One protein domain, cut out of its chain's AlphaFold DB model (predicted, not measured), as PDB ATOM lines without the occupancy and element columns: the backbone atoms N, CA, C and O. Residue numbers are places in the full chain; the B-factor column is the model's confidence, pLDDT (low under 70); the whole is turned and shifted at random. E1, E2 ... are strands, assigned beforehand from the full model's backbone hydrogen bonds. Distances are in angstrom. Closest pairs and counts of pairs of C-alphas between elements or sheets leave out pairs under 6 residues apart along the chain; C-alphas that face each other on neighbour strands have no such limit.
ATOM      1  N   THR A   8     -36.438   2.058 -25.570       77.44
ATOM      2  CA  THR A   8     -37.760   1.520 -25.245       77.44
ATOM      3  C   THR A   8     -38.687   2.684 -24.931       77.44
ATOM      4  O   THR A   8     -38.365   3.512 -24.076       77.44
ATOM      5  N   ILE A   9     -39.819   2.771 -25.627       79.81
ATOM      6  CA  ILE A   9     -40.772   3.875 -25.502       79.81
ATOM      7  C   ILE A   9     -42.158   3.335 -25.199       79.81
ATOM      8  O   ILE A   9     -42.597   2.412 -25.870       79.81
ATOM      9  N   CYS A  10     -42.871   3.960 -24.267       84.06
ATOM     10  CA  CYS A  10     -44.312   3.797 -24.139       84.06
ATOM     11  C   CYS A  10     -45.031   4.943 -24.862       84.06
ATOM     12  O   CYS A  10     -44.858   6.114 -24.502       84.06
ATOM     13  N   LEU A  11     -45.826   4.607 -25.878       81.25
ATOM     14  CA  LEU A  11     -46.557   5.563 -26.711       81.25
ATOM     15  C   LEU A  11     -48.040   5.202 -26.848       81.25
ATOM     16  O   LEU A  11     -48.443   4.087 -26.527       81.25
ATOM     17  N   LYS A  12     -48.848   6.156 -27.320       81.88
ATOM     18  CA  LYS A  12     -50.271   5.979 -27.637       81.88
ATOM     19  C   LYS A  12     -50.592   6.500 -29.036       81.88
ATOM     20  O   LYS A  12     -50.452   7.698 -29.273       81.88
ATOM     21  N   ASN A  13     -51.135   5.624 -29.886       73.19
ATOM     22  CA  ASN A  13     -51.645   5.935 -31.228       73.19
ATOM     23  C   ASN A  13     -53.095   5.459 -31.366       73.19
ATOM     24  O   ASN A  13     -53.353   4.390 -31.899       73.19
ATOM     25  N   ASN A  14     -54.054   6.214 -30.820       72.06
ATOM     26  CA  ASN A  14     -55.492   5.878 -30.813       72.06
ATOM     27  C   ASN A  14     -55.888   4.521 -30.174       72.06
ATOM     28  O   ASN A  14     -57.073   4.213 -30.094       72.06
ATOM     29  N   THR A  15     -54.931   3.762 -29.639       73.12
ATOM     30  CA  THR A  15     -55.102   2.541 -28.834       73.12
ATOM     31  C   THR A  15     -54.808   2.808 -27.350       73.12
ATOM     32  O   THR A  15     -54.597   3.950 -26.929       73.12
ATOM     33  N   ASN A  16     -54.814   1.763 -26.518       76.38
ATOM     34  CA  ASN A  16     -54.219   1.831 -25.180       76.38
ATOM     35  C   ASN A  16     -52.688   1.930 -25.294       76.38
ATOM     36  O   ASN A  16     -52.116   1.428 -26.255       76.38
ATOM     37  N   GLY A  17     -52.031   2.583 -24.329       77.88
ATOM     38  CA  GLY A  17     -50.581   2.801 -24.383       77.88
ATOM     39  C   GLY A  17     -49.790   1.493 -24.483       77.88
ATOM     40  O   GLY A  17     -50.072   0.544 -23.748       77.88
ATOM     41  N   HIS A  18     -48.793   1.448 -25.367       79.19
ATOM     42  CA  HIS A  18     -47.993   0.256 -25.633       79.19
ATOM     43  C   HIS A  18     -46.513   0.564 -25.797       79.19
ATOM     44  O   HIS A  18     -46.103   1.696 -26.060       79.19
ATOM     45  N   VAL A  19     -45.701  -0.472 -25.596       83.38
ATOM     46  CA  VAL A  19     -44.247  -0.358 -25.592       83.38
ATOM     47  C   VAL A  19     -43.692  -0.718 -26.965       83.38
ATOM     48  O   VAL A  19     -43.935  -1.813 -27.466       83.38
ATOM     49  N   VAL A  20     -42.911   0.189 -27.548       83.06
ATOM     50  CA  VAL A  20     -42.186  -0.015 -28.804       83.06
ATOM     51  C   VAL A  20     -40.682   0.101 -28.586       83.06
ATOM     52  O   VAL A  20     -40.210   0.820 -27.701       83.06
ATOM     53  N   LEU A  21     -39.917  -0.583 -29.434       76.25
ATOM     54  CA  LEU A  21     -38.465  -0.448 -29.487       76.25
ATOM     55  C   LEU A  21     -38.085   0.469 -30.651       76.25
ATOM     56  O   LEU A  21     -38.291   0.116 -31.811       76.25
ATOM     57  N   GLY A  22     -37.561   1.656 -30.348       74.50
ATOM     58  CA  GLY A  22     -37.065   2.613 -31.333       74.50
ATOM     59  C   GLY A  22     -35.632   2.294 -31.766       74.50
ATOM     60  O   GLY A  22     -34.744   2.153 -30.922       74.50
ATOM     61  N   PHE A  23     -35.405   2.221 -33.079       64.81
ATOM     62  CA  PHE A  23     -34.123   1.853 -33.698       64.81
ATOM     63  C   PHE A  23     -33.327   3.047 -34.220       64.81
ATOM     64  O   PHE A  23     -32.097   3.017 -34.216       64.81
ATOM     65  N   ARG A  24     -34.013   4.086 -34.710       62.16
ATOM     66  CA  ARG A  24     -33.405   5.311 -35.249       62.16
ATOM     67  C   ARG A  24     -34.312   6.495 -34.953       62.16
ATOM     68  O   ARG A  24     -35.517   6.376 -35.124       62.16
ATOM     69  N   ALA A  25     -33.741   7.615 -34.527       61.91
ATOM     70  CA  ALA A  25     -34.420   8.905 -34.440       61.91
ATOM     71  C   ALA A  25     -33.443   9.990 -34.901       61.91
ATOM     72  O   ALA A  25     -32.250   9.886 -34.610       61.91
ATOM     73  N   ASN A  26     -33.934  11.026 -35.582       59.31
ATOM     74  CA  ASN A  26     -33.129  12.217 -35.859       59.31
ATOM     75  C   ASN A  26     -32.904  12.956 -34.526       59.31
ATOM     76  O   ASN A  26     -33.798  13.609 -33.988       59.31
ATOM     77  N   GLY A  27     -31.734  12.749 -33.925       56.66
ATOM     78  CA  GLY A  27     -31.410  13.244 -32.593       56.66
ATOM     79  C   GLY A  27     -30.267  14.248 -32.607       56.66
ATOM     80  O   GLY A  27     -29.250  14.009 -33.252       56.66
ATOM     81  N   GLU A  28     -30.409  15.329 -31.841       54.66
ATOM     82  CA  GLU A  28     -29.291  16.202 -31.477       54.66
ATOM     83  C   GLU A  28     -28.775  15.827 -30.080       54.66
ATOM     84  O   GLU A  28     -29.534  15.548 -29.142       54.66
ATOM     85  N   VAL A  29     -27.451  15.798 -29.949       52.81
ATOM     86  CA  VAL A  29     -26.750  15.596 -28.680       52.81
ATOM     87  C   VAL A  29     -26.914  16.868 -27.847       52.81
ATOM     88  O   VAL A  29     -26.663  17.967 -28.342       52.81
ATOM     89  N   LYS A  30     -27.365  16.755 -26.591       50.81
ATOM     90  CA  LYS A  30     -27.506  17.942 -25.733       50.81
ATOM     91  C   LYS A  30     -26.125  18.557 -25.486       50.81
ATOM     92  O   LYS A  30     -25.207  17.814 -25.144       50.81
ATOM     93  N   PRO A  31     -25.961  19.889 -25.597       45.75
ATOM     94  CA  PRO A  31     -24.686  20.531 -25.302       45.75
ATOM     95  C   PRO A  31     -24.179  20.128 -23.907       45.75
ATOM     96  O   PRO A  31     -24.889  20.303 -22.917       45.75
ATOM     97  N   GLY A  32     -22.981  19.539 -23.846       55.81
ATOM     98  CA  GLY A  32     -22.362  19.052 -22.606       55.81
ATOM     99  C   GLY A  32     -22.778  17.645 -22.145       55.81
ATOM    100  O   GLY A  32     -22.507  17.283 -21.005       55.81
ATOM    101  N   SER A  33     -23.443  16.845 -22.983       49.66
ATOM    102  CA  SER A  33     -23.870  15.484 -22.639       49.66
ATOM    103  C   SER A  33     -23.759  14.557 -23.841       49.66
ATOM    104  O   SER A  33     -24.280  14.900 -24.883       49.66
ATOM    105  N   ASP A  34     -23.233  13.340 -23.689       50.62
ATOM    106  CA  ASP A  34     -23.265  12.316 -24.755       50.62
ATOM    107  C   ASP A  34     -24.655  11.666 -24.932       50.62
ATOM    108  O   ASP A  34     -24.812  10.622 -25.570       50.62
ATOM    109  N   ILE A  35     -25.689  12.253 -24.318       50.28
ATOM    110  CA  ILE A  35     -27.065  11.767 -24.337       50.28
ATOM    111  C   ILE A  35     -27.857  12.555 -25.375       50.28
ATOM    112  O   ILE A  35     -28.077  13.762 -25.247       50.28
ATOM    113  N   ILE A  36     -28.352  11.838 -26.383       53.25
ATOM    114  CA  ILE A  36     -29.376  12.340 -27.299       53.25
ATOM    115  C   ILE A  36     -30.652  12.557 -26.477       53.25
ATOM    116  O   ILE A  36     -31.331  11.596 -26.118       53.25
ATOM    117  N   SER A  37     -30.960  13.809 -26.141       53.09
ATOM    118  CA  SER A  37     -32.158  14.163 -25.358       53.09
ATOM    119  C   SER A  37     -33.145  15.047 -26.117       53.09
ATOM    120  O   SER A  37     -34.296  15.149 -25.701       53.09
ATOM    121  N   TYR A  38     -32.751  15.598 -27.269       54.34
ATOM    122  CA  TYR A  38     -33.649  16.321 -28.165       54.34
ATOM    123  C   TYR A  38     -33.904  15.470 -29.403       54.34
ATOM    124  O   TYR A  38     -33.055  15.362 -30.289       54.34
ATOM    125  N   LYS A  39     -35.067  14.821 -29.447       64.19
ATOM    126  CA  LYS A  39     -35.520  14.112 -30.644       64.19
ATOM    127  C   LYS A  39     -36.380  15.063 -31.468       64.19
ATOM    128  O   LYS A  39     -37.316  15.658 -30.939       64.19
ATOM    129  N   ARG A  40     -36.024  15.243 -32.740       61.16
ATOM    130  CA  ARG A  40     -36.761  16.061 -33.710       61.16
ATOM    131  C   ARG A  40     -37.156  15.184 -34.895       61.16
ATOM    132  O   ARG A  40     -36.458  14.228 -35.209       61.16
ATOM    133  N   GLY A  41     -38.245  15.505 -35.579       75.62
ATOM    134  CA  GLY A  41     -38.631  14.804 -36.804       75.62
ATOM    135  C   GLY A  41     -39.229  13.419 -36.554       75.62
ATOM    136  O   GLY A  41     -40.221  13.329 -35.845       75.62
ATOM    137  N   SER A  42     -38.657  12.356 -37.127       78.75
ATOM    138  CA  SER A  42     -39.265  11.012 -37.147       78.75
ATOM    139  C   SER A  42     -38.405   9.959 -36.439       78.75
ATOM    140  O   SER A  42     -37.188  10.125 -36.287       78.75
ATOM    141  N   PHE A  43     -39.020   8.855 -36.018       77.69
ATOM    142  CA  PHE A  43     -38.326   7.673 -35.512       77.69
ATOM    143  C   PHE A  43     -38.867   6.385 -36.131       77.69
ATOM    144  O   PHE A  43     -40.031   6.311 -36.503       77.69
ATOM    145  N   VAL A  44     -38.011   5.369 -36.211       82.81
ATOM    146  CA  VAL A  44     -38.350   4.030 -36.715       82.81
ATOM    147  C   VAL A  44     -38.467   3.073 -35.539       82.81
ATOM    148  O   VAL A  44     -37.539   3.003 -34.724       82.81
ATOM    149  N   CYS A  45     -39.552   2.308 -35.454       83.56
ATOM    150  CA  CYS A  45     -39.761   1.323 -34.395       83.56
ATOM    151  C   CYS A  45     -40.353  -0.004 -34.887       83.56
ATOM    152  O   CYS A  45     -40.689  -0.191 -36.055       83.56
ATOM    153  N   HIS A  46     -40.448  -0.962 -33.969       85.62
ATOM    154  CA  HIS A  46     -41.291  -2.142 -34.118       85.62
ATOM    155  C   HIS A  46     -42.538  -1.912 -33.275       85.62
ATOM    156  O   HIS A  46     -42.454  -1.909 -32.046       85.62
ATOM    157  N   ASP A  47     -43.656  -1.660 -33.949       87.12
ATOM    158  CA  ASP A  47     -44.952  -1.442 -33.322       87.12
ATOM    159  C   ASP A  47     -45.742  -2.763 -33.309       87.12
ATOM    160  O   ASP A  47     -46.052  -3.303 -34.369       87.12
ATOM    161  N   PRO A  48     -46.064  -3.330 -32.136       85.81
ATOM    162  CA  PRO A  48     -46.801  -4.587 -32.053       85.81
ATOM    163  C   PRO A  48     -48.246  -4.495 -32.573       85.81
ATOM    164  O   PRO A  48     -48.857  -5.537 -32.798       85.81
ATOM    165  N   TYR A  49     -48.793  -3.290 -32.762       87.44
ATOM    166  CA  TYR A  49     -50.153  -3.072 -33.263       87.44
ATOM    167  C   TYR A  49     -50.227  -2.747 -34.761       87.44
ATOM    168  O   TYR A  49     -51.327  -2.549 -35.276       87.44
ATOM    169  N   GLY A  50     -49.095  -2.705 -35.468       86.56
ATOM    170  CA  GLY A  50     -49.059  -2.436 -36.907       86.56
ATOM    171  C   GLY A  50     -48.444  -1.091 -37.275       86.56
ATOM    172  O   GLY A  50     -48.016  -0.343 -36.401       86.56
ATOM    173  N   ASP A  51     -48.388  -0.780 -38.569       88.75
ATOM    174  CA  ASP A  51     -47.938   0.524 -39.063       88.75
ATOM    175  C   ASP A  51     -49.110   1.511 -39.109       88.75
ATOM    176  O   ASP A  51     -50.039   1.361 -39.906       88.75
ATOM    177  N   TYR A  52     -49.064   2.532 -38.257       87.19
ATOM    178  CA  TYR A  52     -50.087   3.578 -38.182       87.19
ATOM    179  C   TYR A  52     -50.158   4.482 -39.430       87.19
ATOM    180  O   TYR A  52     -51.102   5.253 -39.574       87.19
ATOM    181  N   ASN A  53     -49.195   4.383 -40.352       87.31
ATOM    182  CA  ASN A  53     -49.248   5.074 -41.644       87.31
ATOM    183  C   ASN A  53     -50.156   4.387 -42.677       87.31
ATOM    184  O   ASN A  53     -50.448   4.975 -43.717       87.31
ATOM    185  N   ALA A  54     -50.569   3.141 -42.435       85.56
ATOM    186  CA  ALA A  54     -51.398   2.389 -43.369       85.56
ATOM    187  C   ALA A  54     -52.881   2.795 -43.296       85.56
ATOM    188  O   ALA A  54     -53.358   3.343 -42.304       85.56
ATOM    189  N   THR A  55     -53.647   2.455 -44.338       83.38
ATOM    190  CA  THR A  55     -55.081   2.791 -44.470       83.38
ATOM    191  C   THR A  55     -55.963   2.234 -43.341       83.38
ATOM    192  O   THR A  55     -57.039   2.770 -43.086       83.38
ATOM    193  N   TYR A  56     -55.522   1.175 -42.654       82.00
ATOM    194  CA  TYR A  56     -56.233   0.547 -41.538       82.00
ATOM    195  C   TYR A  56     -55.264   0.290 -40.379       82.00
ATOM    196  O   TYR A  56     -54.187  -0.264 -40.595       82.00
ATOM    197  N   TYR A  57     -55.650   0.656 -39.154       82.81
ATOM    198  CA  TYR A  57     -54.886   0.405 -37.928       82.81
ATOM    199  C   TYR A  57     -55.839  -0.020 -36.798       82.81
ATOM    200  O   TYR A  57     -56.877   0.629 -36.627       82.81
ATOM    201  N   PRO A  58     -55.526  -1.067 -36.012       87.50
ATOM    202  CA  PRO A  58     -54.301  -1.881 -36.027       87.50
ATOM    203  C   PRO A  58     -54.165  -2.809 -37.255       87.50
ATOM    204  O   PRO A  58     -55.162  -3.158 -37.886       87.50
ATOM    205  N   ASN A  59     -52.933  -3.207 -37.597       86.25
ATOM    206  CA  ASN A  59     -52.596  -4.117 -38.708       86.25
ATOM    207  C   ASN A  59     -51.351  -4.984 -38.391       86.25
ATOM    208  O   ASN A  59     -50.809  -4.924 -37.290       86.25
ATOM    209  N   TRP A  60     -50.900  -5.811 -39.342       85.44
ATOM    210  CA  TRP A  60     -49.763  -6.733 -39.160       85.44
ATOM    211  C   TRP A  60     -48.396  -6.150 -39.580       85.44
ATOM    212  O   TRP A  60     -47.376  -6.824 -39.437       85.44
ATOM    213  N   ASP A  61     -48.345  -4.898 -40.041       83.81
ATOM    214  CA  ASP A  61     -47.194  -4.306 -40.742       83.81
ATOM    215  C   ASP A  61     -46.278  -3.454 -39.847       83.81
ATOM    216  O   ASP A  61     -45.516  -2.617 -40.315       83.81
ATOM    217  N   GLY A  62     -46.276  -3.666 -38.532       84.25
ATOM    218  CA  GLY A  62     -45.573  -2.778 -37.594       84.25
ATOM    219  C   GLY A  62     -44.044  -2.895 -37.572       84.25
ATOM    220  O   GLY A  62     -43.365  -2.235 -36.776       84.25
ATOM    221  N   ARG A  63     -43.452  -3.733 -38.429       84.75
ATOM    222  CA  ARG A  63     -42.000  -3.906 -38.499       84.75
ATOM    223  C   ARG A  63     -41.358  -2.740 -39.262       84.75
ATOM    224  O   ARG A  63     -41.427  -2.693 -40.479       84.75
ATOM    225  N   TYR A  64     -40.625  -1.887 -38.543       84.44
ATOM    226  CA  TYR A  64     -39.959  -0.686 -39.075       84.44
ATOM    227  C   TYR A  64     -40.939   0.440 -39.428       84.44
ATOM    228  O   TYR A  64     -40.624   1.293 -40.259       84.44
ATOM    229  N   ALA A  65     -42.089   0.473 -38.750       86.69
ATOM    230  CA  ALA A  65     -43.006   1.599 -38.815       86.69
ATOM    231  C   ALA A  65     -42.268   2.894 -38.441       86.69
ATOM    232  O   ALA A  65     -41.463   2.919 -37.501       86.69
ATOM    233  N   THR A  66     -42.511   3.948 -39.217       87.56
ATOM    234  CA  THR A  66     -41.860   5.249 -39.045       87.56
ATOM    235  C   THR A  66     -42.892   6.265 -38.607       87.56
ATOM    236  O   THR A  66     -43.895   6.444 -39.284       87.56
ATOM    237  N   TYR A  67     -42.657   6.935 -37.486       86.12
ATOM    238  CA  TYR A  67     -43.610   7.879 -36.916       86.12
ATOM    239  C   TYR A  67     -42.964   9.227 -36.649       86.12
ATOM    240  O   TYR A  67     -41.794   9.301 -36.259       86.12
ATOM    241  N   ASP A  68     -43.742  10.291 -36.816       83.50
ATOM    242  CA  ASP A  68     -43.314  11.643 -36.483       83.50
ATOM    243  C   ASP A  68     -43.469  11.917 -34.984       83.50
ATOM    244  O   ASP A  68     -44.454  11.541 -34.341       83.50
ATOM    245  N   TRP A  69     -42.472  12.596 -34.413       78.19
ATOM    246  CA  TRP A  69     -42.537  13.131 -33.057       78.19
ATOM    247  C   TRP A  69     -43.664  14.171 -32.952       78.19
ATOM    248  O   TRP A  69     -43.868  14.944 -33.895       78.19
ATOM    249  N   PRO A  70     -44.356  14.267 -31.799       75.88
ATOM    250  CA  PRO A  70     -45.290  15.347 -31.512       75.88
ATOM    251  C   PRO A  70     -44.710  16.712 -31.880       75.88
ATOM    252  O   PRO A  70     -43.613  17.069 -31.444       75.88
ATOM    253  N   GLY A  71     -45.444  17.461 -32.704       75.56
ATOM    254  CA  GLY A  71     -45.037  18.785 -33.186       75.56
ATOM    255  C   GLY A  71     -44.183  18.800 -34.461       75.56
ATOM    256  O   GLY A  71     -43.801  19.881 -34.901       75.56
ATOM    257  N   TYR A  72     -43.907  17.645 -35.076       77.81
ATOM    258  CA  TYR A  72     -43.225  17.532 -36.371       77.81
ATOM    259  C   TYR A  72     -44.147  16.926 -37.436       77.81
ATOM    260  O   TYR A  72     -45.059  16.166 -37.119       77.81
ATOM    261  N   ASN A  73     -43.909  17.269 -38.702       82.56
ATOM    262  CA  ASN A  73     -44.660  16.737 -39.835       82.56
ATOM    263  C   ASN A  73     -43.720  16.537 -41.031       82.56
ATOM    264  O   ASN A  73     -43.503  17.451 -41.825       82.56
ATOM    265  N   ASN A  74     -43.143  15.345 -41.123       83.06
ATOM    266  CA  ASN A  74     -42.285  14.892 -42.215       83.06
ATOM    267  C   ASN A  74     -43.027  13.929 -43.159       83.06
ATOM    268  O   ASN A  74     -42.385  13.190 -43.905       83.06
ATOM    269  N   GLY A  75     -44.363  13.928 -43.122       84.94
ATOM    270  CA  GLY A  75     -45.196  13.052 -43.942       84.94
ATOM    271  C   GLY A  75     -45.475  11.678 -43.330       84.94
ATOM    272  O   GLY A  75     -46.026  10.833 -44.031       84.94
ATOM    273  N   TRP A  76     -45.140  11.457 -42.052       86.94
ATOM    274  CA  TRP A  76     -45.488  10.237 -41.322       86.94
ATOM    275  C   TRP A  76     -46.567  10.514 -40.271       86.94
ATOM    276  O   TRP A  76     -46.780  11.642 -39.828       86.94
ATOM    277  N   ALA A  77     -47.259   9.467 -39.842       87.25
ATOM    278  CA  ALA A  77     -48.276   9.540 -38.816       87.25
ATOM    279  C   ALA A  77     -47.659  10.047 -37.504       87.25
ATOM    280  O   ALA A  77     -46.605   9.577 -37.059       87.25
ATOM    281  N   ASN A  78     -48.318  11.032 -36.894       85.50
ATOM    282  CA  ASN A  78     -47.838  11.671 -35.678       85.50
ATOM    283  C   ASN A  78     -48.273  10.875 -34.440       85.50
ATOM    284  O   ASN A  78     -49.438  10.484 -34.321       85.50
ATOM    285  N   ILE A  79     -47.345  10.658 -33.507       80.25
ATOM    286  CA  ILE A  79     -47.668  10.023 -32.227       80.25
ATOM    287  C   ILE A  79     -48.499  10.971 -31.366       80.25
ATOM    288  O   ILE A  79     -48.100  12.105 -31.133       80.25
ATOM    289  N   ASN A  80     -49.617  10.497 -30.811       77.00
ATOM    290  CA  ASN A  80     -50.482  11.349 -29.989       77.00
ATOM    291  C   ASN A  80     -49.845  11.653 -28.620       77.00
ATOM    292  O   ASN A  80     -49.745  12.802 -28.198       77.00
ATOM    293  N   THR A  81     -49.393  10.627 -27.895       79.12
ATOM    294  CA  THR A  81     -48.811  10.819 -26.557       79.12
ATOM    295  C   THR A  81     -47.631   9.890 -26.317       79.12
ATOM    296  O   THR A  81     -47.711   8.692 -26.580       79.12
ATOM    297  N   PHE A  82     -46.561  10.443 -25.744       76.50
ATOM    298  CA  PHE A  82     -45.459   9.685 -25.160       76.50
ATOM    299  C   PHE A  82     -45.583   9.692 -23.640       76.50
ATOM    300  O   PHE A  82     -45.547  10.753 -23.023       76.50
ATOM    301  N   TYR A  83     -45.726   8.512 -23.038       79.50
ATOM    302  CA  TYR A  83     -45.865   8.393 -21.587       79.50
ATOM    303  C   TYR A  83     -44.509   8.402 -20.887       79.50
ATOM    304  O   TYR A  83     -44.337   9.080 -19.879       79.50
ATOM    305  N   TRP A  84     -43.549   7.642 -21.414       71.69
ATOM    306  CA  TRP A  84     -42.181   7.570 -20.902       71.69
ATOM    307  C   TRP A  84     -41.271   6.845 -21.903       71.69
ATOM    308  O   TRP A  84     -41.746   6.172 -22.820       71.69
ATOM    309  N   GLY A  85     -39.956   6.944 -21.712       73.31
ATOM    310  CA  GLY A  85     -38.981   6.120 -22.427       73.31
ATOM    311  C   GLY A  85     -37.707   5.913 -21.612       73.31
ATOM    312  O   GLY A  85     -37.369   6.740 -20.765       73.31
ATOM    313  N   CYS A  86     -36.997   4.812 -21.857       69.50
ATOM    314  CA  CYS A  86     -35.725   4.503 -21.202       69.50
ATOM    315  C   CYS A  86     -34.639   4.085 -22.210       69.50
ATOM    316  O   CYS A  86     -34.921   3.544 -23.281       69.50
ATOM    317  N   VAL A  87     -33.379   4.358 -21.857       67.94
ATOM    318  CA  VAL A  87     -32.186   3.891 -22.585       67.94
ATOM    319  C   VAL A  87     -31.546   2.779 -21.761       67.94
ATOM    320  O   VAL A  87     -31.213   3.007 -20.598       67.94
ATOM    321  N   ALA A  88     -31.321   1.607 -22.351       63.56
ATOM    322  CA  ALA A  88     -30.498   0.575 -21.726       63.56
ATOM    323  C   ALA A  88     -29.014   0.820 -22.049       63.56
ATOM    324  O   ALA A  88     -28.633   0.904 -23.217       63.56
TER     325      ALA A  88
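Overview. This is residues 8 to 88 of the 592 residues of the protein "DUF4623 domain-containing protein" of Bacteroidales bacterium (UniProt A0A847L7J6). One antiparallel sheet of five strands, strongly twisted and partly rolled up, makes the body, its inner strands E2 and E3 sharply bent and its two edges, E4 and E5, left apart. The tip of the hairpin E2 and E3 reaches out to one end of the long axis, the loop of residues 47 to 62 lies toward the other end, and residues 69 to 80 lead from one edge of the sheet to the other. The printed part has 81 residues with no named helix and five named strands, E1 to E5 along the chain, in the sheet order E4, E3, E2, E1, E5; the class is all strand. It is compact by its radius of gyration of the C-alphas, 12.6 A, yet elongated, spanning 43 by 26 by 19 A.

Arrangement. E1, residues 8 to 12, is an inner strand and forms a hairpin with E2, residues 18 to 29. N 9 and O 20 are 2.9 A apart, within hydrogen-bond range. The pairing of E2 is staggered: its residues 18 to 21 pair with E1, and its residues 21 to 29 pair with E3, residues 36 to 46. E2 bends by 74 degrees at residue 26, and E3 bends by 101 degrees at residue 40. In this second hairpin the C-alphas of Phe 43 and Ala 25 face each other at 4.2 A, and N 23 and O 44 are 2.8 A apart. E4, residues 63 to 68, is an edge strand and forms a hairpin with E3, with N 43 and O 67 2.8 A apart. E1 to E4 form a meander, each strand the antiparallel neighbour of the one before. E5, residues 81 to 87, is the other edge strand, antiparallel to E1 at 176 degrees between directions, with N 10 and O 84 2.9 A apart. E4 and E5 are apart, and so are E1 and E4.

Along the chain. E1 begins at C-alpha 8, (-37.760, 1.520, -25.245). E2 is the longest strand by residues and measures 26.4 A from first to last C-alpha, ending at C-alpha 29, (-26.750, 15.596, -28.680). E3 measures 20.0 A and E5 18.4 A. E5 ends at C-alpha 87, (-32.186, 3.891, -22.585).

Size, cuts and confidence. The C-alphas of Gly 32 and Tyr 56, the two farthest apart, are 43.0 A from each other. The printed part has no cut. The links E3 to E4, 16 residues, and E4 to E5, 12 residues, are long. Mean pLDDT of the printed part is 75.3; residues 23 to 40 and 86 to 88 are under 70.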